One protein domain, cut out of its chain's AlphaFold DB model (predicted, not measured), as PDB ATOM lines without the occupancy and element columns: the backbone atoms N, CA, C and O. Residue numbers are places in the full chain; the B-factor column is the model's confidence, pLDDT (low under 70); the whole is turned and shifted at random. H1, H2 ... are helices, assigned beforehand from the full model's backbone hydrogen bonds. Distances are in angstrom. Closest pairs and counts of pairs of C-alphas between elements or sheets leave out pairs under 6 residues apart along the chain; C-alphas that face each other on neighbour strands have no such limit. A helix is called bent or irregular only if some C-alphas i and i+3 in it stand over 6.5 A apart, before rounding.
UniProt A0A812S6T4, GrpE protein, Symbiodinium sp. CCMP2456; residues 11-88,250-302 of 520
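AT A GLANCE: This is residues 11 to 88 and 250 to 302 of the 520 residues of the protein "GrpE protein" of Symbiodinium sp. CCMP2456 (UniProt A0A812S6T4). Two long helices, H3 and H4, lie side by side and run opposite ways; shorter helices H2 and H5 pack on H4 over its later part, making a flat, elongated helical slab. H3 is bent but runs nearly straight, its arms H3a and H3b at 7 degrees, and its end sticks out beyond the slab with residues 82 to 88. H1 leads away from the slab to the side, and its residues 11 to 16 stick out. The printed part has 131 residues with five named helices, H1 to H5 in order along the chain, and no named strand: the class is all helix. The whole is loose, with a radius of gyration of the C-alphas of 17.8 A and spans of 66 by 38 by 19 A.

HOW THE PARTS SIT: H3, residues 49 to 87, was assigned as one helix by its hydrogen bonds but is bent, with C-alphas 61 and 64 6.8 A apart; its arms are H3a, residues 49 to 61, and H3b, residues 64 to 87. H4, residues 250 to 278, is the hub. It touches H3b at a shallow tilt of 18 degrees, opposite ways, the closest C-alphas being those of Ile 74 and Ala 255, 6.6 A apart. With residues 269 to 276 alone it touches H3a at a shallow tilt of 23 degrees, opposite ways, the C-alphas of Val 52 and Leu 276 coming closest at 6.5 A. H2, residues 26 to 41, touches H4 at a shallow tilt of 14 degrees, the same way; the closest C-alphas, of Glu 33 and Met 272, are 6.1 A apart. H5, residues 284 to 293, forms a helical hairpin with H4 and touches its residues 271 to 278 alone, the closest C-alphas, of Cys 274 and Cys 291, being 5.7 A apart. H2 and H5 are near each other, while H2 and H3a are apart. H1, residues 11 to 23, touches no helix; it is close to H3b but not clearly touching, with the C-alphas of Ala 21 and His 66 7.5 A apart. Every O i to N i+4 pair is within hydrogen-bond range in H2, H3a, H4 and H5, against 8 of 9 in H1 and 17 of 20 in H3b.

IN THESE COORDINATES: H3b is 35.9 A from first to last C-alpha and H4 42.7 A; H2 is 22.3 A, H1 18.6 A, H3a 17.9 A and H5 14.6 A. C-alpha 11, where H1 begins, is at (-26.975, 40.928, -29.992). C-alpha 250, where H4 begins, is at (-5.672, 25.377, 1.968), and C-alpha 293, where H5 ends, is at (-37.938, 39.254, 6.989).

THE WHOLE: The C-alphas farthest apart, of Lys 44 and Cys 88, are 66.6 A apart. Residues 89 to 249 are not printed, and C-alphas 88 and 250 are 18.6 A apart across this cut. Of the links printed whole, H1 to H2 and H4 to H5 are tight, and H2 to H3 is short. The mean pLDDT of the printed part is 77.0; it is under 70 in residues 11 to 33, 36 to 48 and 280 to 285.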
ATOM      1  N   LEU A  11     -28.430  40.826 -30.175       35.03
ATOM      2  CA  LEU A  11     -26.975  40.928 -29.992       35.03
ATOM      3  C   LEU A  11     -26.593  41.805 -28.789       35.03
ATOM      4  O   LEU A  11     -25.638  41.479 -28.089       35.03
ATOM      5  N   ALA A  12     -27.352  42.867 -28.499       35.09
ATOM      6  CA  ALA A  12     -27.153  43.693 -27.305       35.09
ATOM      7  C   ALA A  12     -27.534  42.950 -26.009       35.09
ATOM      8  O   ALA A  12     -26.785  43.002 -25.034       35.09
ATOM      9  N   ALA A  13     -28.634  42.186 -26.015       36.00
ATOM     10  CA  ALA A  13     -29.030  41.324 -24.902       36.00
ATOM     11  C   ALA A  13     -28.046  40.157 -24.692       36.00
ATOM     12  O   ALA A  13     -27.701  39.840 -23.556       36.00
ATOM     13  N   ALA A  14     -27.525  39.557 -25.767       37.91
ATOM     14  CA  ALA A  14     -26.480  38.534 -25.689       37.91
ATOM     15  C   ALA A  14     -25.140  39.099 -25.176       37.91
ATOM     16  O   ALA A  14     -24.464  38.450 -24.379       37.91
ATOM     17  N   ALA A  15     -24.775  40.325 -25.568       33.38
ATOM     18  CA  ALA A  15     -23.583  41.006 -25.070       33.38
ATOM     19  C   ALA A  15     -23.705  41.369 -23.579       33.38
ATOM     20  O   ALA A  15     -22.754  41.129 -22.833       33.38
ATOM     21  N   LEU A  16     -24.873  41.854 -23.125       36.53
ATOM     22  CA  LEU A  16     -25.160  42.070 -21.700       36.53
ATOM     23  C   LEU A  16     -25.132  40.756 -20.911       36.53
ATOM     24  O   LEU A  16     -24.483  40.700 -19.872       36.53
ATOM     25  N   ARG A  17     -25.746  39.683 -21.428       44.91
ATOM     26  CA  ARG A  17     -25.692  38.340 -20.820       44.91
ATOM     27  C   ARG A  17     -24.255  37.830 -20.695       44.91
ATOM     28  O   ARG A  17     -23.896  37.307 -19.648       44.91
ATOM     29  N   SER A  18     -23.410  38.042 -21.709       39.81
ATOM     30  CA  SER A  18     -21.997  37.630 -21.665       39.81
ATOM     31  C   SER A  18     -21.146  38.458 -20.697       39.81
ATOM     32  O   SER A  18     -20.174  37.946 -20.148       39.81
ATOM     33  N   LYS A  19     -21.499  39.733 -20.485       39.25
ATOM     34  CA  LYS A  19     -20.767  40.652 -19.606       39.25
ATOM     35  C   LYS A  19     -21.172  40.465 -18.142       39.25
ATOM     36  O   LYS A  19     -20.299  40.368 -17.291       39.25
ATOM     37  N   VAL A  20     -22.470  40.293 -17.876       45.22
ATOM     38  CA  VAL A  20     -23.004  39.927 -16.553       45.22
ATOM     39  C   VAL A  20     -22.458  38.567 -16.119       45.22
ATOM     40  O   VAL A  20     -21.934  38.467 -15.020       45.22
ATOM     41  N   ALA A  21     -22.435  37.561 -17.002       42.28
ATOM     42  CA  ALA A  21     -21.861  36.242 -16.703       42.28
ATOM     43  C   ALA A  21     -20.350  36.253 -16.384       42.28
ATOM     44  O   ALA A  21     -19.825  35.258 -15.894       42.28
ATOM     45  N   ARG A  22     -19.638  37.351 -16.674       40.94
ATOM     46  CA  ARG A  22     -18.192  37.494 -16.440       40.94
ATOM     47  C   ARG A  22     -17.851  38.292 -15.172       40.94
ATOM     48  O   ARG A  22     -16.689  38.289 -14.784       40.94
ATOM     49  N   GLU A  23     -18.832  38.956 -14.548       42.50
ATOM     50  CA  GLU A  23     -18.643  39.913 -13.439       42.50
ATOM     51  C   GLU A  23     -19.620  39.713 -12.253       42.50
ATOM     52  O   GLU A  23     -19.692  40.578 -11.375       42.50
ATOM     53  N   VAL A  24     -20.361  38.595 -12.176       51.81
ATOM     54  CA  VAL A  24     -21.187  38.302 -10.985       51.81
ATOM     55  C   VAL A  24     -20.265  38.075  -9.785       51.81
ATOM     56  O   VAL A  24     -19.500  37.116  -9.737       51.81
ATOM     57  N   SER A  25     -20.313  39.005  -8.842       55.88
ATOM     58  CA  SER A  25     -19.578  38.994  -7.576       55.88
ATOM     59  C   SER A  25     -20.500  39.510  -6.472       55.88
ATOM     60  O   SER A  25     -21.423  40.271  -6.770       55.88
ATOM     61  N   VAL A  26     -20.245  39.175  -5.203       52.94
ATOM     62  CA  VAL A  26     -21.037  39.652  -4.047       52.94
ATOM     63  C   VAL A  26     -21.389  41.145  -4.113       52.94
ATOM     64  O   VAL A  26     -22.564  41.476  -3.937       52.94
ATOM     65  N   PRO A  27     -20.453  42.069  -4.425       56.44
ATOM     66  CA  PRO A  27     -20.779  43.490  -4.538       56.44
ATOM     67  C   PRO A  27     -21.730  43.789  -5.705       56.44
ATOM     68  O   PRO A  27     -22.558  44.693  -5.613       56.44
ATOM     69  N   SER A  28     -21.643  43.032  -6.801       63.59
ATOM     70  CA  SER A  28     -22.541  43.128  -7.956       63.59
ATOM     71  C   SER A  28     -23.950  42.633  -7.610       63.59
ATOM     72  O   SER A  28     -24.916  43.318  -7.927       63.59
ATOM     73  N   VAL A  29     -24.090  41.505  -6.909       64.50
ATOM     74  CA  VAL A  29     -25.409  40.963  -6.535       64.50
ATOM     75  C   VAL A  29     -26.070  41.829  -5.460       64.50
ATOM     76  O   VAL A  29     -27.241  42.172  -5.583       64.50
ATOM     77  N   GLN A  30     -25.323  42.286  -4.454       66.94
ATOM     78  CA  GLN A  30     -25.849  43.201  -3.431       66.94
ATOM     79  C   GLN A  30     -26.175  44.593  -3.993       66.94
ATOM     80  O   GLN A  30     -27.155  45.212  -3.581       66.94
ATOM     81  N   SER A  31     -25.397  45.101  -4.956       68.56
ATOM     82  CA  SER A  31     -25.737  46.361  -5.634       68.56
ATOM     83  C   SER A  31     -26.955  46.214  -6.547       68.56
ATOM     84  O   SER A  31     -27.769  47.136  -6.603       68.56
ATOM     85  N   MET A  32     -27.144  45.054  -7.185       66.94
ATOM     86  CA  MET A  32     -28.389  44.719  -7.881       66.94
ATOM     87  C   MET A  32     -29.574  44.642  -6.910       66.94
ATOM     88  O   MET A  32     -30.619  45.213  -7.208       66.94
ATOM     89  N   GLU A  33     -29.408  44.037  -5.727       68.00
ATOM     90  CA  GLU A  33     -30.436  44.025  -4.671       68.00
ATOM     91  C   GLU A  33     -30.826  45.449  -4.266       68.00
ATOM     92  O   GLU A  33     -32.008  45.792  -4.212       68.00
ATOM     93  N   ALA A  34     -29.826  46.301  -4.021       70.25
ATOM     94  CA  ALA A  34     -30.029  47.692  -3.645       70.25
ATOM     95  C   ALA A  34     -30.715  48.491  -4.764       70.25
ATOM     96  O   ALA A  34     -31.600  49.297  -4.477       70.25
ATOM     97  N   ALA A  35     -30.359  48.248  -6.028       70.25
ATOM     98  CA  ALA A  35     -30.998  48.876  -7.182       70.25
ATOM     99  C   ALA A  35     -32.466  48.442  -7.329       70.25
ATOM    100  O   ALA A  35     -33.336  49.293  -7.515       70.25
ATOM    101  N   VAL A  36     -32.767  47.147  -7.169       69.19
ATOM    102  CA  VAL A  36     -34.147  46.627  -7.153       69.19
ATOM    103  C   VAL A  36     -34.934  47.237  -5.988       69.19
ATOM    104  O   VAL A  36     -36.055  47.707  -6.179       69.19
ATOM    105  N   ALA A  37     -34.339  47.335  -4.798       67.88
ATOM    106  CA  ALA A  37     -34.972  47.968  -3.643       67.88
ATOM    107  C   ALA A  37     -35.241  49.473  -3.855       67.88
ATOM    108  O   ALA A  37     -36.298  49.965  -3.458       67.88
ATOM    109  N   GLN A  38     -34.324  50.206  -4.497       69.44
ATOM    110  CA  GLN A  38     -34.498  51.627  -4.831       69.44
ATOM    111  C   GLN A  38     -35.583  51.851  -5.893       69.44
ATOM    112  O   GLN A  38     -36.386  52.775  -5.751       69.44
ATOM    113  N   LEU A  39     -35.650  50.992  -6.918       66.12
ATOM    114  CA  LEU A  39     -36.713  51.021  -7.932       66.12
ATOM    115  C   LEU A  39     -38.099  50.846  -7.298       66.12
ATOM    116  O   LEU A  39     -39.044  51.526  -7.683       66.12
ATOM    117  N   ILE A  40     -38.203  49.996  -6.276       64.19
ATOM    118  CA  ILE A  40     -39.445  49.774  -5.526       64.19
ATOM    119  C   ILE A  40     -39.797  50.979  -4.624       64.19
ATOM    120  O   ILE A  40     -40.973  51.289  -4.429       64.19
ATOM    121  N   GLN A  41     -38.803  51.694  -4.080       63.75
ATOM    122  CA  GLN A  41     -39.023  52.858  -3.206       63.75
ATOM    123  C   GLN A  41     -39.451  54.129  -3.958       63.75
ATOM    124  O   GLN A  41     -40.196  54.951  -3.412       63.75
ATOM    125  N   HIS A  42     -39.022  54.313  -5.210       59.94
ATOM    126  CA  HIS A  42     -39.408  55.464  -6.029       59.94
ATOM    127  C   HIS A  42     -40.792  55.263  -6.679       59.94
ATOM    128  O   HIS A  42     -40.923  55.005  -7.868       59.94
ATOM    129  N   LYS A  43     -41.841  55.462  -5.868       53.38
ATOM    130  CA  LYS A  43     -43.298  55.350  -6.131       53.38
ATOM    131  C   LYS A  43     -43.901  56.076  -7.367       53.38
ATOM    132  O   LYS A  43     -45.119  56.231  -7.415       53.38
ATOM    133  N   LYS A  44     -43.127  56.617  -8.318       46.44
ATOM    134  CA  LYS A  44     -43.637  57.638  -9.263       46.44
ATOM    135  C   LYS A  44     -44.024  57.170 -10.670       46.44
ATOM    136  O   LYS A  44     -44.773  57.901 -11.307       46.44
ATOM    137  N   GLU A  45     -43.631  55.983 -11.128       52.66
ATOM    138  CA  GLU A  45     -44.083  55.440 -12.422       52.66
ATOM    139  C   GLU A  45     -44.424  53.944 -12.313       52.66
ATOM    140  O   GLU A  45     -43.766  53.230 -11.552       52.66
ATOM    141  N   PRO A  46     -45.452  53.443 -13.032       56.84
ATOM    142  CA  PRO A  46     -45.719  52.013 -13.098       56.84
ATOM    143  C   PRO A  46     -44.535  51.328 -13.784       56.84
ATOM    144  O   PRO A  46     -44.337  51.475 -14.989       56.84
ATOM    145  N   VAL A  47     -43.737  50.586 -13.013       60.56
ATOM    146  CA  VAL A  47     -42.704  49.702 -13.566       60.56
ATOM    147  C   VAL A  47     -43.382  48.771 -14.577       60.56
ATOM    148  O   VAL A  47     -44.400  48.151 -14.257       60.56
ATOM    149  N   SER A  48     -42.868  48.702 -15.810       66.56
ATOM    150  CA  SER A  48     -43.483  47.866 -16.844       66.56
ATOM    151  C   SER A  48     -43.393  46.392 -16.439       66.56
ATOM    152  O   SER A  48     -42.338  45.905 -16.030       66.56
ATOM    153  N   GLN A  49     -44.506  45.658 -16.556       70.56
ATOM    154  CA  GLN A  49     -44.522  44.216 -16.269       70.56
ATOM    155  C   GLN A  49     -43.526  43.443 -17.146       70.56
ATOM    156  O   GLN A  49     -42.991  42.421 -16.724       70.56
ATOM    157  N   GLU A  50     -43.235  43.970 -18.335       75.00
ATOM    158  CA  GLU A  50     -42.241  43.444 -19.265       75.00
ATOM    159  C   GLU A  50     -40.826  43.487 -18.662       75.00
ATOM    160  O   GLU A  50     -40.161  42.455 -18.608       75.00
ATOM    161  N   LEU A  51     -40.413  44.612 -18.062       72.69
ATOM    162  CA  LEU A  51     -39.104  44.740 -17.408       72.69
ATOM    163  C   LEU A  51     -38.966  43.815 -16.187       72.69
ATOM    164  O   LEU A  51     -37.917  43.205 -15.985       72.69
ATOM    165  N   VAL A  52     -40.025  43.668 -15.383       74.88
ATOM    166  CA  VAL A  52     -40.035  42.731 -14.241       74.88
ATOM    167  C   VAL A  52     -39.864  41.288 -14.723       74.88
ATOM    168  O   VAL A  52     -39.092  40.530 -14.135       74.88
ATOM    169  N   SER A  53     -40.539  40.919 -15.817       79.06
ATOM    170  CA  SER A  53     -40.423  39.584 -16.411       79.06
ATOM    171  C   SER A  53     -39.024  39.312 -16.977       79.06
ATOM    172  O   SER A  53     -38.477  38.231 -16.762       79.06
ATOM    173  N   GLU A  54     -38.395  40.302 -17.617       82.06
ATOM    174  CA  GLU A  54     -37.025  40.188 -18.124       82.06
ATOM    175  C   GLU A  54     -36.006  40.001 -16.994       82.06
ATOM    176  O   GLU A  54     -35.146  39.122 -17.087       82.06
ATOM    177  N   ILE A  55     -36.118  40.775 -15.907       80.12
ATOM    178  CA  ILE A  55     -35.230  40.642 -14.742       80.12
ATOM    179  C   ILE A  55     -35.430  39.274 -14.081       80.12
ATOM    180  O   ILE A  55     -34.444  38.602 -13.785       80.12
ATOM    181  N   LYS A  56     -36.680  38.821 -13.898       82.50
ATOM    182  CA  LYS A  56     -36.968  37.488 -13.345       82.50
ATOM    183  C   LYS A  56     -36.331  36.380 -14.192       82.50
ATOM    184  O   LYS A  56     -35.627  35.535 -13.647       82.50
ATOM    185  N   THR A  57     -36.486  36.462 -15.513       86.38
ATOM    186  CA  THR A  57     -35.901  35.505 -16.466       86.38
ATOM    187  C   THR A  57     -34.370  35.518 -16.398       86.38
ATOM    188  O   THR A  57     -33.733  34.472 -16.420       86.38
ATOM    189  N   LEU A  58     -33.743  36.693 -16.271       85.06
ATOM    190  CA  LEU A  58     -32.290  36.802 -16.119       85.06
ATOM    191  C   LEU A  58     -31.792  36.141 -14.820       85.06
ATOM    192  O   LEU A  58     -30.783  35.432 -14.841       85.06
ATOM    193  N   LEU A  59     -32.485  36.365 -13.700       85.38
ATOM    194  CA  LEU A  59     -32.136  35.762 -12.411       85.38
ATOM    195  C   LEU A  59     -32.280  34.231 -12.456       85.38
ATOM    196  O   LEU A  59     -31.373  33.527 -12.008       85.38
ATOM    197  N   GLU A  60     -33.376  33.729 -13.035       86.38
ATOM    198  CA  GLU A  60     -33.707  32.299 -13.116       86.38
ATOM    199  C   GLU A  60     -32.849  31.530 -14.121       86.38
ATOM    200  O   GLU A  60     -32.288  30.494 -13.771       86.38
ATOM    201  N   ASP A  61     -32.691  32.049 -15.337       86.75
ATOM    202  CA  ASP A  61     -32.067  31.302 -16.433       86.75
ATOM    203  C   ASP A  61     -30.558  31.537 -16.542       86.75
ATOM    204  O   ASP A  61     -29.868  30.814 -17.262       86.75
ATOM    205  N   THR A  62     -30.021  32.572 -15.886       86.06
ATOM    206  CA  THR A  62     -28.599  32.944 -16.019       86.06
ATOM    207  C   THR A  62     -27.875  32.971 -14.681       86.06
ATOM    208  O   THR A  62     -26.877  32.269 -14.516       86.06
ATOM    209  N   VAL A  63     -28.353  33.764 -13.717       85.94
ATOM    210  CA  VAL A  63     -27.581  34.017 -12.488       85.94
ATOM    211  C   VAL A  63     -27.611  32.817 -11.535       85.94
ATOM    212  O   VAL A  63     -26.552  32.376 -11.088       85.94
ATOM    213  N   MET A  64     -28.783  32.227 -11.270       86.81
ATOM    214  CA  MET A  64     -28.877  31.031 -10.418       86.81
ATOM    215  C   MET A  64     -28.115  29.814 -10.986       86.81
ATOM    216  O   MET A  64     -27.359  29.189 -10.238       86.81
ATOM    217  N   PRO A  65     -28.209  29.477 -12.290       90.56
ATOM    218  CA  PRO A  65     -27.396  28.416 -12.883       90.56
ATOM    219  C   PRO A  65     -25.890  28.666 -12.770       90.56
ATOM    220  O   PRO A  65     -25.133  27.719 -12.563       90.56
ATOM    221  N   HIS A  66     -25.444  29.924 -12.857       88.31
ATOM    222  CA  HIS A  66     -24.031  30.264 -12.693       88.31
ATOM    223  C   HIS A  66     -23.524  29.979 -11.272       88.31
ATOM    224  O   HIS A  66     -22.460  29.383 -11.117       88.31
ATOM    225  N   LEU A  67     -24.305  30.312 -10.240       90.56
ATOM    226  CA  LEU A  67     -24.011  29.936  -8.848       90.56
ATOM    227  C   LEU A  67     -23.880  28.419  -8.682       90.56
ATOM    228  O   LEU A  67     -22.914  27.931  -8.093       90.56
ATOM    229  N   HIS A  68     -24.816  27.655  -9.250       91.12
ATOM    230  CA  HIS A  68     -24.739  26.194  -9.234       91.12
ATOM    231  C   HIS A  68     -23.507  25.661  -9.972       91.12
ATOM    232  O   HIS A  68     -22.880  24.712  -9.503       91.12
ATOM    233  N   GLN A  69     -23.123  26.283 -11.086       93.06
ATOM    234  CA  GLN A  69     -21.911  25.932 -11.818       93.06
ATOM    235  C   GLN A  69     -20.647  26.214 -10.993       93.06
ATOM    236  O   GLN A  69     -19.745  25.378 -10.953       93.06
ATOM    237  N   GLN A  70     -20.583  27.354 -10.298       93.19
ATOM    238  CA  GLN A  70     -19.476  27.672  -9.392       93.19
ATOM    239  C   GLN A  70     -19.391  26.658  -8.244       93.19
ATOM    240  O   GLN A  70     -18.316  26.114  -7.991       93.19
ATOM    241  N   ARG A  71     -20.526  26.314  -7.618       95.50
ATOM    242  CA  ARG A  71     -20.600  25.242  -6.612       95.50
ATOM    243  C   ARG A  71     -20.049  23.923  -7.155       95.50
ATOM    244  O   ARG A  71     -19.210  23.304  -6.509       95.50
ATOM    245  N   GLN A  72     -20.499  23.490  -8.333       96.25
ATOM    246  CA  GLN A  72     -20.031  22.246  -8.958       96.25
ATOM    247  C   GLN A  72     -18.527  22.269  -9.236       96.25
ATOM    248  O   GLN A  72     -17.855  21.262  -9.034       96.25
ATOM    249  N   HIS A  73     -17.988  23.410  -9.667       95.62
ATOM    250  CA  HIS A  73     -16.556  23.559  -9.902       95.62
ATOM    251  C   HIS A  73     -15.742  23.387  -8.614       95.62
ATOM    252  O   HIS A  73     -14.768  22.636  -8.609       95.62
ATOM    253  N   ILE A  74     -16.164  24.023  -7.517       95.94
ATOM    254  CA  ILE A  74     -15.496  23.894  -6.214       95.94
ATOM    255  C   ILE A  74     -15.631  22.461  -5.685       95.94
ATOM    256  O   ILE A  74     -14.655  21.886  -5.208       95.94
ATOM    257  N   GLN A  75     -16.810  21.846  -5.831       97.06
ATOM    258  CA  GLN A  75     -17.020  20.451  -5.438       97.06
ATOM    259  C   GLN A  75     -16.072  19.510  -6.189       97.06
ATOM    260  O   GLN A  75     -15.417  18.682  -5.567       97.06
ATOM    261  N   ALA A  76     -15.925  19.686  -7.504       96.50
ATOM    262  CA  ALA A  76     -15.011  18.877  -8.306       96.50
ATOM    263  C   ALA A  76     -13.546  19.031  -7.857       96.50
ATOM    264  O   ALA A  76     -12.795  18.057  -7.878       96.50
ATOM    265  N   GLN A  77     -13.134  20.229  -7.421       95.56
ATOM    266  CA  GLN A  77     -11.800  20.445  -6.852       95.56
ATOM    267  C   GLN A  77     -11.617  19.701  -5.522       95.56
ATOM    268  O   GLN A  77     -10.579  19.072  -5.322       95.56
ATOM    269  N   LEU A  78     -12.615  19.745  -4.631       95.62
ATOM    270  CA  LEU A  78     -12.595  19.022  -3.352       95.62
ATOM    271  C   LEU A  78     -12.551  17.499  -3.554       95.62
ATOM    272  O   LEU A  78     -11.773  16.805  -2.894       95.62
ATOM    273  N   ASP A  79     -13.348  16.987  -4.492       94.88
ATOM    274  CA  ASP A  79     -13.409  15.562  -4.818       94.88
ATOM    275  C   ASP A  79     -12.072  15.072  -5.398       94.88
ATOM    276  O   ASP A  79     -11.519  14.072  -4.934       94.88
ATOM    277  N   ALA A  80     -11.499  15.813  -6.356       93.25
ATOM    278  CA  ALA A  80     -10.202  15.490  -6.951       93.25
ATOM    279  C   ALA A  80      -9.064  15.541  -5.918       93.25
ATOM    280  O   ALA A  80      -8.248  14.622  -5.840       93.25
ATOM    281  N   ALA A  81      -9.039  16.576  -5.071       92.69
ATOM    282  CA  ALA A  81      -8.050  16.702  -4.002       92.69
ATOM    283  C   ALA A  81      -8.103  15.535  -3.006       92.69
ATOM    284  O   ALA A  81      -7.069  15.158  -2.459       92.69
ATOM    285  N   SER A  82      -9.282  14.943  -2.798       90.38
ATOM    286  CA  SER A  82      -9.452  13.791  -1.911       90.38
ATOM    287  C   SER A  82      -8.901  12.501  -2.525       90.38
ATOM    288  O   SER A  82      -8.191  11.759  -1.852       90.38
ATOM    289  N   GLN A  83      -9.148  12.265  -3.816       91.00
ATOM    290  CA  GLN A  83      -8.644  11.083  -4.539       91.00
ATOM    291  C   GLN A  83      -7.119  11.075  -4.661       91.00
ATOM    292  O   GLN A  83      -6.477  10.033  -4.593       91.00
ATOM    293  N   HIS A  84      -6.525  12.257  -4.770       90.81
ATOM    294  CA  HIS A  84      -5.086  12.442  -4.848       90.81
ATOM    295  C   HIS A  84      -4.306  11.816  -3.675       90.81
ATOM    296  O   HIS A  84      -3.141  11.467  -3.851       90.81
ATOM    297  N   PHE A  85      -4.910  11.618  -2.500       90.94
ATOM    298  CA  PHE A  85      -4.244  10.916  -1.395       90.94
ATOM    299  C   PHE A  85      -3.999   9.428  -1.683       90.94
ATOM    300  O   PHE A  85      -3.020   8.881  -1.184       90.94
ATOM    301  N   GLU A  86      -4.817   8.781  -2.519       88.44
ATOM    302  CA  GLU A  86      -4.655   7.364  -2.887       88.44
ATOM    303  C   GLU A  86      -3.430   7.119  -3.780       88.44
ATOM    304  O   GLU A  86      -2.942   5.994  -3.881       88.44
ATOM    305  N   GLU A  87      -2.907   8.173  -4.411       90.12
ATOM    306  CA  GLU A  87      -1.685   8.132  -5.217       90.12
ATOM    307  C   GLU A  87      -0.411   8.136  -4.355       90.12
ATOM    308  O   GLU A  87       0.671   7.832  -4.861       90.12
ATOM    309  N   CYS A  88      -0.505   8.488  -3.067       91.69
ATOM    310  CA  CYS A  88       0.606   8.347  -2.132       91.69
ATOM    311  C   CYS A  88       0.683   6.883  -1.691       91.69
ATOM    312  O   CYS A  88      -0.035   6.441  -0.798       91.69
ATOM    313  N   THR A 250      -5.532  24.071   2.635       93.06
ATOM    314  CA  THR A 250      -5.672  25.377   1.968       93.06
ATOM    315  C   THR A 250      -6.927  25.428   1.092       93.06
ATOM    316  O   THR A 250      -7.676  26.406   1.131       93.06
ATOM    317  N   LEU A 251      -7.192  24.367   0.321       94.44
ATOM    318  CA  LEU A 251      -8.396  24.262  -0.504       94.44
ATOM    319  C   LEU A 251      -9.669  24.261   0.352       94.44
ATOM    320  O   LEU A 251     -10.617  24.956   0.008       94.44
ATOM    321  N   LEU A 252      -9.682  23.547   1.481       94.00
ATOM    322  CA  LEU A 252     -10.807  23.533   2.419       94.00
ATOM    323  C   LEU A 252     -11.108  24.923   2.980       94.00
ATOM    324  O   LEU A 252     -12.276  25.297   3.080       94.00
ATOM    325  N   ALA A 253     -10.076  25.679   3.366       93.69
ATOM    326  CA  ALA A 253     -10.252  27.043   3.859       93.69
ATOM    327  C   ALA A 253     -10.893  27.936   2.784       93.69
ATOM    328  O   ALA A 253     -11.928  28.552   3.035       93.69
ATOM    329  N   ASN A 254     -10.349  27.907   1.563       94.50
ATOM    330  CA  ASN A 254     -10.879  28.676   0.436       94.50
ATOM    331  C   ASN A 254     -12.309  28.253   0.063       94.50
ATOM    332  O   ASN A 254     -13.165  29.106  -0.160       94.50
ATOM    333  N   ALA A 255     -12.591  26.948   0.035       95.62
ATOM    334  CA  ALA A 255     -13.906  26.412  -0.297       95.62
ATOM    335  C   ALA A 255     -14.970  26.815   0.734       95.62
ATOM    336  O   ALA A 255     -16.086  27.149   0.347       95.62
ATOM    337  N   ARG A 256     -14.628  26.863   2.030       95.81
ATOM    338  CA  ARG A 256     -15.534  27.352   3.087       95.81
ATOM    339  C   ARG A 256     -15.882  28.827   2.909       95.81
ATOM    340  O   ARG A 256     -17.045  29.206   3.059       95.81
ATOM    341  N   ASP A 257     -14.895  29.649   2.563       93.94
ATOM    342  CA  ASP A 257     -15.111  31.074   2.297       93.94
ATOM    343  C   ASP A 257     -15.951  31.292   1.029       93.94
ATOM    344  O   ASP A 257     -16.857  32.135   1.007       93.94
ATOM    345  N   GLN A 258     -15.710  30.491  -0.013       92.88
ATOM    346  CA  GLN A 258     -16.506  30.503  -1.239       92.88
ATOM    347  C   GLN A 258     -17.936  30.009  -0.995       92.88
ATOM    348  O   GLN A 258     -18.871  30.674  -1.415       92.88
ATOM    349  N   GLU A 259     -18.150  28.916  -0.263       95.31
ATOM    350  CA  GLU A 259     -19.491  28.425   0.080       95.31
ATOM    351  C   GLU A 259     -20.292  29.483   0.845       95.31
ATOM    352  O   GLU A 259     -21.446  29.751   0.511       95.31
ATOM    353  N   LYS A 260     -19.673  30.133   1.840       92.94
ATOM    354  CA  LYS A 260     -20.298  31.240   2.575       92.94
ATOM    355  C   LYS A 260     -20.709  32.370   1.631       92.94
ATOM    356  O   LYS A 260     -21.803  32.911   1.761       92.94
ATOM    357  N   THR A 261     -19.838  32.703   0.685       91.31
ATOM    358  CA  THR A 261     -20.085  33.720  -0.340       91.31
ATOM    359  C   THR A 261     -21.265  33.336  -1.240       91.31
ATOM    360  O   THR A 261     -22.210  34.113  -1.359       91.31
ATOM    361  N   LEU A 262     -21.277  32.116  -1.783       91.56
ATOM    362  CA  LEU A 262     -22.355  31.614  -2.642       91.56
ATOM    363  C   LEU A 262     -23.703  31.558  -1.907       91.56
ATOM    364  O   LEU A 262     -24.736  31.861  -2.497       91.56
ATOM    365  N   LYS A 263     -23.711  31.208  -0.610       93.00
ATOM    366  CA  LYS A 263     -24.927  31.223   0.223       93.00
ATOM    367  C   LYS A 263     -25.505  32.629   0.357       93.00
ATOM    368  O   LYS A 263     -26.710  32.797   0.191       93.00
ATOM    369  N   VAL A 264     -24.657  33.631   0.598       90.19
ATOM    370  CA  VAL A 264     -25.084  35.040   0.674       90.19
ATOM    371  C   VAL A 264     -25.616  35.530  -0.676       90.19
ATOM    372  O   VAL A 264     -26.645  36.200  -0.718       90.19
ATOM    373  N   GLU A 265     -24.951  35.186  -1.781       87.94
ATOM    374  CA  GLU A 265     -25.417  35.547  -3.125       87.94
ATOM    375  C   GLU A 265     -26.764  34.891  -3.455       87.94
ATOM    376  O   GLU A 265     -27.674  35.569  -3.931       87.94
ATOM    377  N   LEU A 266     -26.935  33.603  -3.144       90.88
ATOM    378  CA  LEU A 266     -28.197  32.894  -3.350       90.88
ATOM    379  C   LEU A 266     -29.332  33.488  -2.505       90.88
ATOM    380  O   LEU A 266     -30.429  33.698  -3.018       90.88
ATOM    381  N   GLU A 267     -29.076  33.805  -1.234       90.19
ATOM    382  CA  GLU A 267     -30.055  34.464  -0.364       90.19
ATOM    383  C   GLU A 267     -30.496  35.821  -0.935       90.19
ATOM    384  O   GLU A 267     -31.697  36.096  -1.007       90.19
ATOM    385  N   ALA A 268     -29.553  36.636  -1.420       87.12
ATOM    386  CA  ALA A 268     -29.858  37.917  -2.057       87.12
ATOM    387  C   ALA A 268     -30.699  37.746  -3.336       87.12
ATOM    388  O   ALA A 268     -31.650  38.498  -3.552       87.12
ATOM    389  N   LEU A 269     -30.409  36.740  -4.169       87.62
ATOM    390  CA  LEU A 269     -31.185  36.459  -5.385       87.62
ATOM    391  C   LEU A 269     -32.606  35.983  -5.078       87.62
ATOM    392  O   LEU A 269     -33.556  36.459  -5.702       87.62
ATOM    393  N   LEU A 270     -32.771  35.092  -4.099       88.75
ATOM    394  CA  LEU A 270     -34.089  34.614  -3.673       88.75
ATOM    395  C   LEU A 270     -34.920  35.746  -3.051       88.75
ATOM    396  O   LEU A 270     -36.136  35.822  -3.253       88.75
ATOM    397  N   ARG A 271     -34.266  36.676  -2.349       88.50
ATOM    398  CA  ARG A 271     -34.905  37.890  -1.839       88.50
ATOM    399  C   ARG A 271     -35.293  38.850  -2.959       88.50
ATOM    400  O   ARG A 271     -36.403  39.379  -2.934       88.50
ATOM    401  N   MET A 272     -34.434  39.046  -3.963       83.94
ATOM    402  CA  MET A 272     -34.767  39.825  -5.161       83.94
ATOM    403  C   MET A 272     -35.966  39.233  -5.903       83.94
ATOM    404  O   MET A 272     -36.866  39.983  -6.269       83.94
ATOM    405  N   GLN A 273     -36.031  37.910  -6.074       86.00
ATOM    406  CA  GLN A 273     -37.203  37.247  -6.654       86.00
ATOM    407  C   GLN A 273     -38.474  37.523  -5.848       86.00
ATOM    408  O   GLN A 273     -39.478  37.928  -6.430       86.00
ATOM    409  N   CYS A 274     -38.415  37.389  -4.519       87.81
ATOM    410  CA  CYS A 274     -39.544  37.709  -3.642       87.81
ATOM    411  C   CYS A 274     -40.012  39.158  -3.849       87.81
ATOM    412  O   CYS A 274     -41.192  39.408  -4.081       87.81
ATOM    413  N   LEU A 275     -39.077  40.116  -3.846       82.69
ATOM    414  CA  LEU A 275     -39.371  41.536  -4.053       82.69
ATOM    415  C   LEU A 275     -39.973  41.815  -5.440       82.69
ATOM    416  O   LEU A 275     -40.923  42.591  -5.541       82.69
ATOM    417  N   LEU A 276     -39.474  41.171  -6.499       79.88
ATOM    418  CA  LEU A 276     -40.017  41.311  -7.854       79.88
ATOM    419  C   LEU A 276     -41.451  40.770  -7.954       79.88
ATOM    420  O   LEU A 276     -42.279  41.370  -8.635       79.88
ATOM    421  N   GLU A 277     -41.778  39.698  -7.229       78.50
ATOM    422  CA  GLU A 277     -43.145  39.172  -7.152       78.50
ATOM    423  C   GLU A 277     -44.100  40.137  -6.427       78.50
ATOM    424  O   GLU A 277     -45.270  40.234  -6.812       78.50
ATOM    425  N   THR A 278     -43.607  40.944  -5.474       77.25
ATOM    426  CA  THR A 278     -44.439  41.944  -4.772       77.25
ATOM    427  C   THR A 278     -44.975  43.063  -5.662       77.25
ATOM    428  O   THR A 278     -46.051  43.595  -5.387       77.25
ATOM    429  N   LEU A 279     -44.287  43.379  -6.767       70.44
ATOM    430  CA  LEU A 279     -44.735  44.373  -7.753       70.44
ATOM    431  C   LEU A 279     -46.045  43.966  -8.455       70.44
ATOM    432  O   LEU A 279     -46.698  44.793  -9.089       70.44
ATOM    433  N   SER A 280     -46.463  42.709  -8.293       63.56
ATOM    434  CA  SER A 280     -47.732  42.157  -8.778       63.56
ATOM    435  C   SER A 280     -48.905  42.344  -7.795       63.56
ATOM    436  O   SER A 280     -50.048  42.040  -8.144       63.56
ATOM    437  N   HIS A 281     -48.658  42.791  -6.553       62.16
ATOM    438  CA  HIS A 281     -49.651  42.837  -5.468       62.16
ATOM    439  C   HIS A 281     -50.277  44.229  -5.252       62.16
ATOM    440  O   HIS A 281     -49.666  45.262  -5.496       62.16
ATOM    441  N   ARG A 282     -51.517  44.269  -4.728       53.16
ATOM    442  CA  ARG A 282     -52.245  45.525  -4.422       53.16
ATOM    443  C   ARG A 282     -51.762  46.235  -3.145       53.16
ATOM    444  O   ARG A 282     -51.989  47.431  -3.005       53.16
ATOM    445  N   HIS A 283     -51.106  45.514  -2.228       61.62
ATOM    446  CA  HIS A 283     -50.577  46.020  -0.950       61.62
ATOM    447  C   HIS A 283     -49.057  45.835  -0.888       61.62
ATOM    448  O   HIS A 283     -48.542  44.963  -0.194       61.62
ATOM    449  N   ILE A 284     -48.352  46.657  -1.661       67.38
ATOM    450  CA  ILE A 284     -46.916  46.514  -1.930       67.38
ATOM    451  C   ILE A 284     -46.076  46.645  -0.640       67.38
ATOM    452  O   ILE A 284     -45.131  45.893  -0.442       67.38
ATOM    453  N   GLU A 285     -46.439  47.547   0.278       69.38
ATOM    454  CA  GLU A 285     -45.634  47.865   1.474       69.38
ATOM    455  C   GLU A 285     -45.512  46.693   2.462       69.38
ATOM    456  O   GLU A 285     -44.403  46.354   2.866       69.38
ATOM    457  N   ALA A 286     -46.621  46.024   2.792       73.00
ATOM    458  CA  ALA A 286     -46.600  44.871   3.694       73.00
ATOM    459  C   ALA A 286     -45.863  43.665   3.080       73.00
ATOM    460  O   ALA A 286     -45.131  42.964   3.775       73.00
ATOM    461  N   ALA A 287     -46.015  43.460   1.767       73.88
ATOM    462  CA  ALA A 287     -45.355  42.377   1.040       73.88
ATOM    463  C   ALA A 287     -43.828  42.572   0.962       73.88
ATOM    464  O   ALA A 287     -43.071  41.605   1.031       73.88
ATOM    465  N   ILE A 288     -43.354  43.821   0.866       74.62
ATOM    466  CA  ILE A 288     -41.918  44.131   0.917       74.62
ATOM    467  C   ILE A 288     -41.329  43.721   2.268       74.62
ATOM    468  O   ILE A 288     -40.286  43.068   2.298       74.62
ATOM    469  N   ASP A 289     -41.961  44.104   3.380       79.44
ATOM    470  CA  ASP A 289     -41.435  43.803   4.718       79.44
ATOM    471  C   ASP A 289     -41.429  42.293   5.000       79.44
ATOM    472  O   ASP A 289     -40.467  41.781   5.576       79.44
ATOM    473  N   GLU A 290     -42.426  41.562   4.494       84.88
ATOM    474  CA  GLU A 290     -42.448  40.098   4.517       84.88
ATOM    475  C   GLU A 290     -41.252  39.497   3.762       84.88
ATOM    476  O   GLU A 290     -40.508  38.691   4.323       84.88
ATOM    477  N   CYS A 291     -40.992  39.940   2.526       84.56
ATOM    478  CA  CYS A 291     -39.845  39.475   1.743       84.56
ATOM    479  C   CYS A 291     -38.496  39.816   2.388       84.56
ATOM    480  O   CYS A 291     -37.536  39.065   2.244       84.56
ATOM    481  N   LYS A 292     -38.391  40.937   3.111       80.06
ATOM    482  CA  LYS A 292     -37.160  41.303   3.827       80.06
ATOM    483  C   LYS A 292     -36.933  40.490   5.098       80.06
ATOM    484  O   LYS A 292     -35.778  40.304   5.466       80.06
ATOM    485  N   GLY A 293     -38.002  40.068   5.772       82.00
ATOM    486  CA  GLY A 293     -37.938  39.254   6.989       82.00
ATOM    487  C   GLY A 293     -37.874  37.747   6.730       82.00
ATOM    488  O   GLY A 293     -37.630  36.978   7.662       82.00
ATOM    489  N   LYS A 294     -38.101  37.308   5.487       85.94
ATOM    490  CA  LYS A 294     -38.102  35.895   5.109       85.94
ATOM    491  C   LYS A 294     -36.683  35.329   5.109       85.94
ATOM    492  O   LYS A 294     -35.791  35.840   4.443       85.94
ATOM    493  N   LYS A 295     -36.496  34.217   5.820       87.44
ATOM    494  CA  LYS A 295     -35.271  33.420   5.738       87.44
ATOM    495  C   LYS A 295     -35.333  32.538   4.491       87.44
ATOM    496  O   LYS A 295     -36.291  31.779   4.332       87.44
ATOM    497  N   HIS A 296     -34.329  32.632   3.630       87.88
ATOM    498  CA  HIS A 296     -34.245  31.826   2.416       87.88
ATOM    499  C   HIS A 296     -33.397  30.566   2.648       87.88
ATOM    500  O   HIS A 296     -32.380  30.610   3.339       87.88
ATOM    501  N   ASP A 297     -33.843  29.433   2.101       89.56
ATOM    502  CA  ASP A 297     -33.092  28.175   2.143       89.56
ATOM    503  C   ASP A 297     -31.927  28.231   1.147       89.56
ATOM    504  O   ASP A 297     -32.110  28.579  -0.020       89.56
ATOM    505  N   THR A 298     -30.727  27.902   1.619       91.25
ATOM    506  CA  THR A 298     -29.491  27.922   0.829       91.25
ATOM    507  C   THR A 298     -28.783  26.566   0.806       91.25
ATOM    508  O   THR A 298     -27.685  26.460   0.263       91.25
ATOM    509  N   GLU A 299     -29.400  25.499   1.325       90.50
ATOM    510  CA  GLU A 299     -28.744  24.188   1.440       90.50
ATOM    511  C   GLU A 299     -28.377  23.561   0.086       90.50
ATOM    512  O   GLU A 299     -27.420  22.795  -0.020       90.50
ATOM    513  N   ASN A 300     -29.062  23.941  -0.995       87.69
ATOM    514  CA  ASN A 300     -28.754  23.459  -2.346       87.69
ATOM    515  C   ASN A 300     -27.409  23.987  -2.907       87.69
ATOM    516  O   ASN A 300     -26.934  23.522  -3.948       87.69
ATOM    517  N   ILE A 301     -26.772  24.951  -2.236       93.06
ATOM    518  CA  ILE A 301     -25.426  25.432  -2.581       93.06
ATOM    519  C   ILE A 301     -24.344  24.900  -1.630       93.06
ATOM    520  O   ILE A 301     -23.166  25.179  -1.839       93.06
ATOM    521  N   SER A 302     -24.724  24.109  -0.620       94.88
ATOM    522  CA  SER A 302     -23.781  23.541   0.341       94.88
ATOM    523  C   SER A 302     -22.783  22.582  -0.330       94.88
ATOM    524  O   SER A 302     -23.127  21.819  -1.247       94.88
TER     525      SER A 302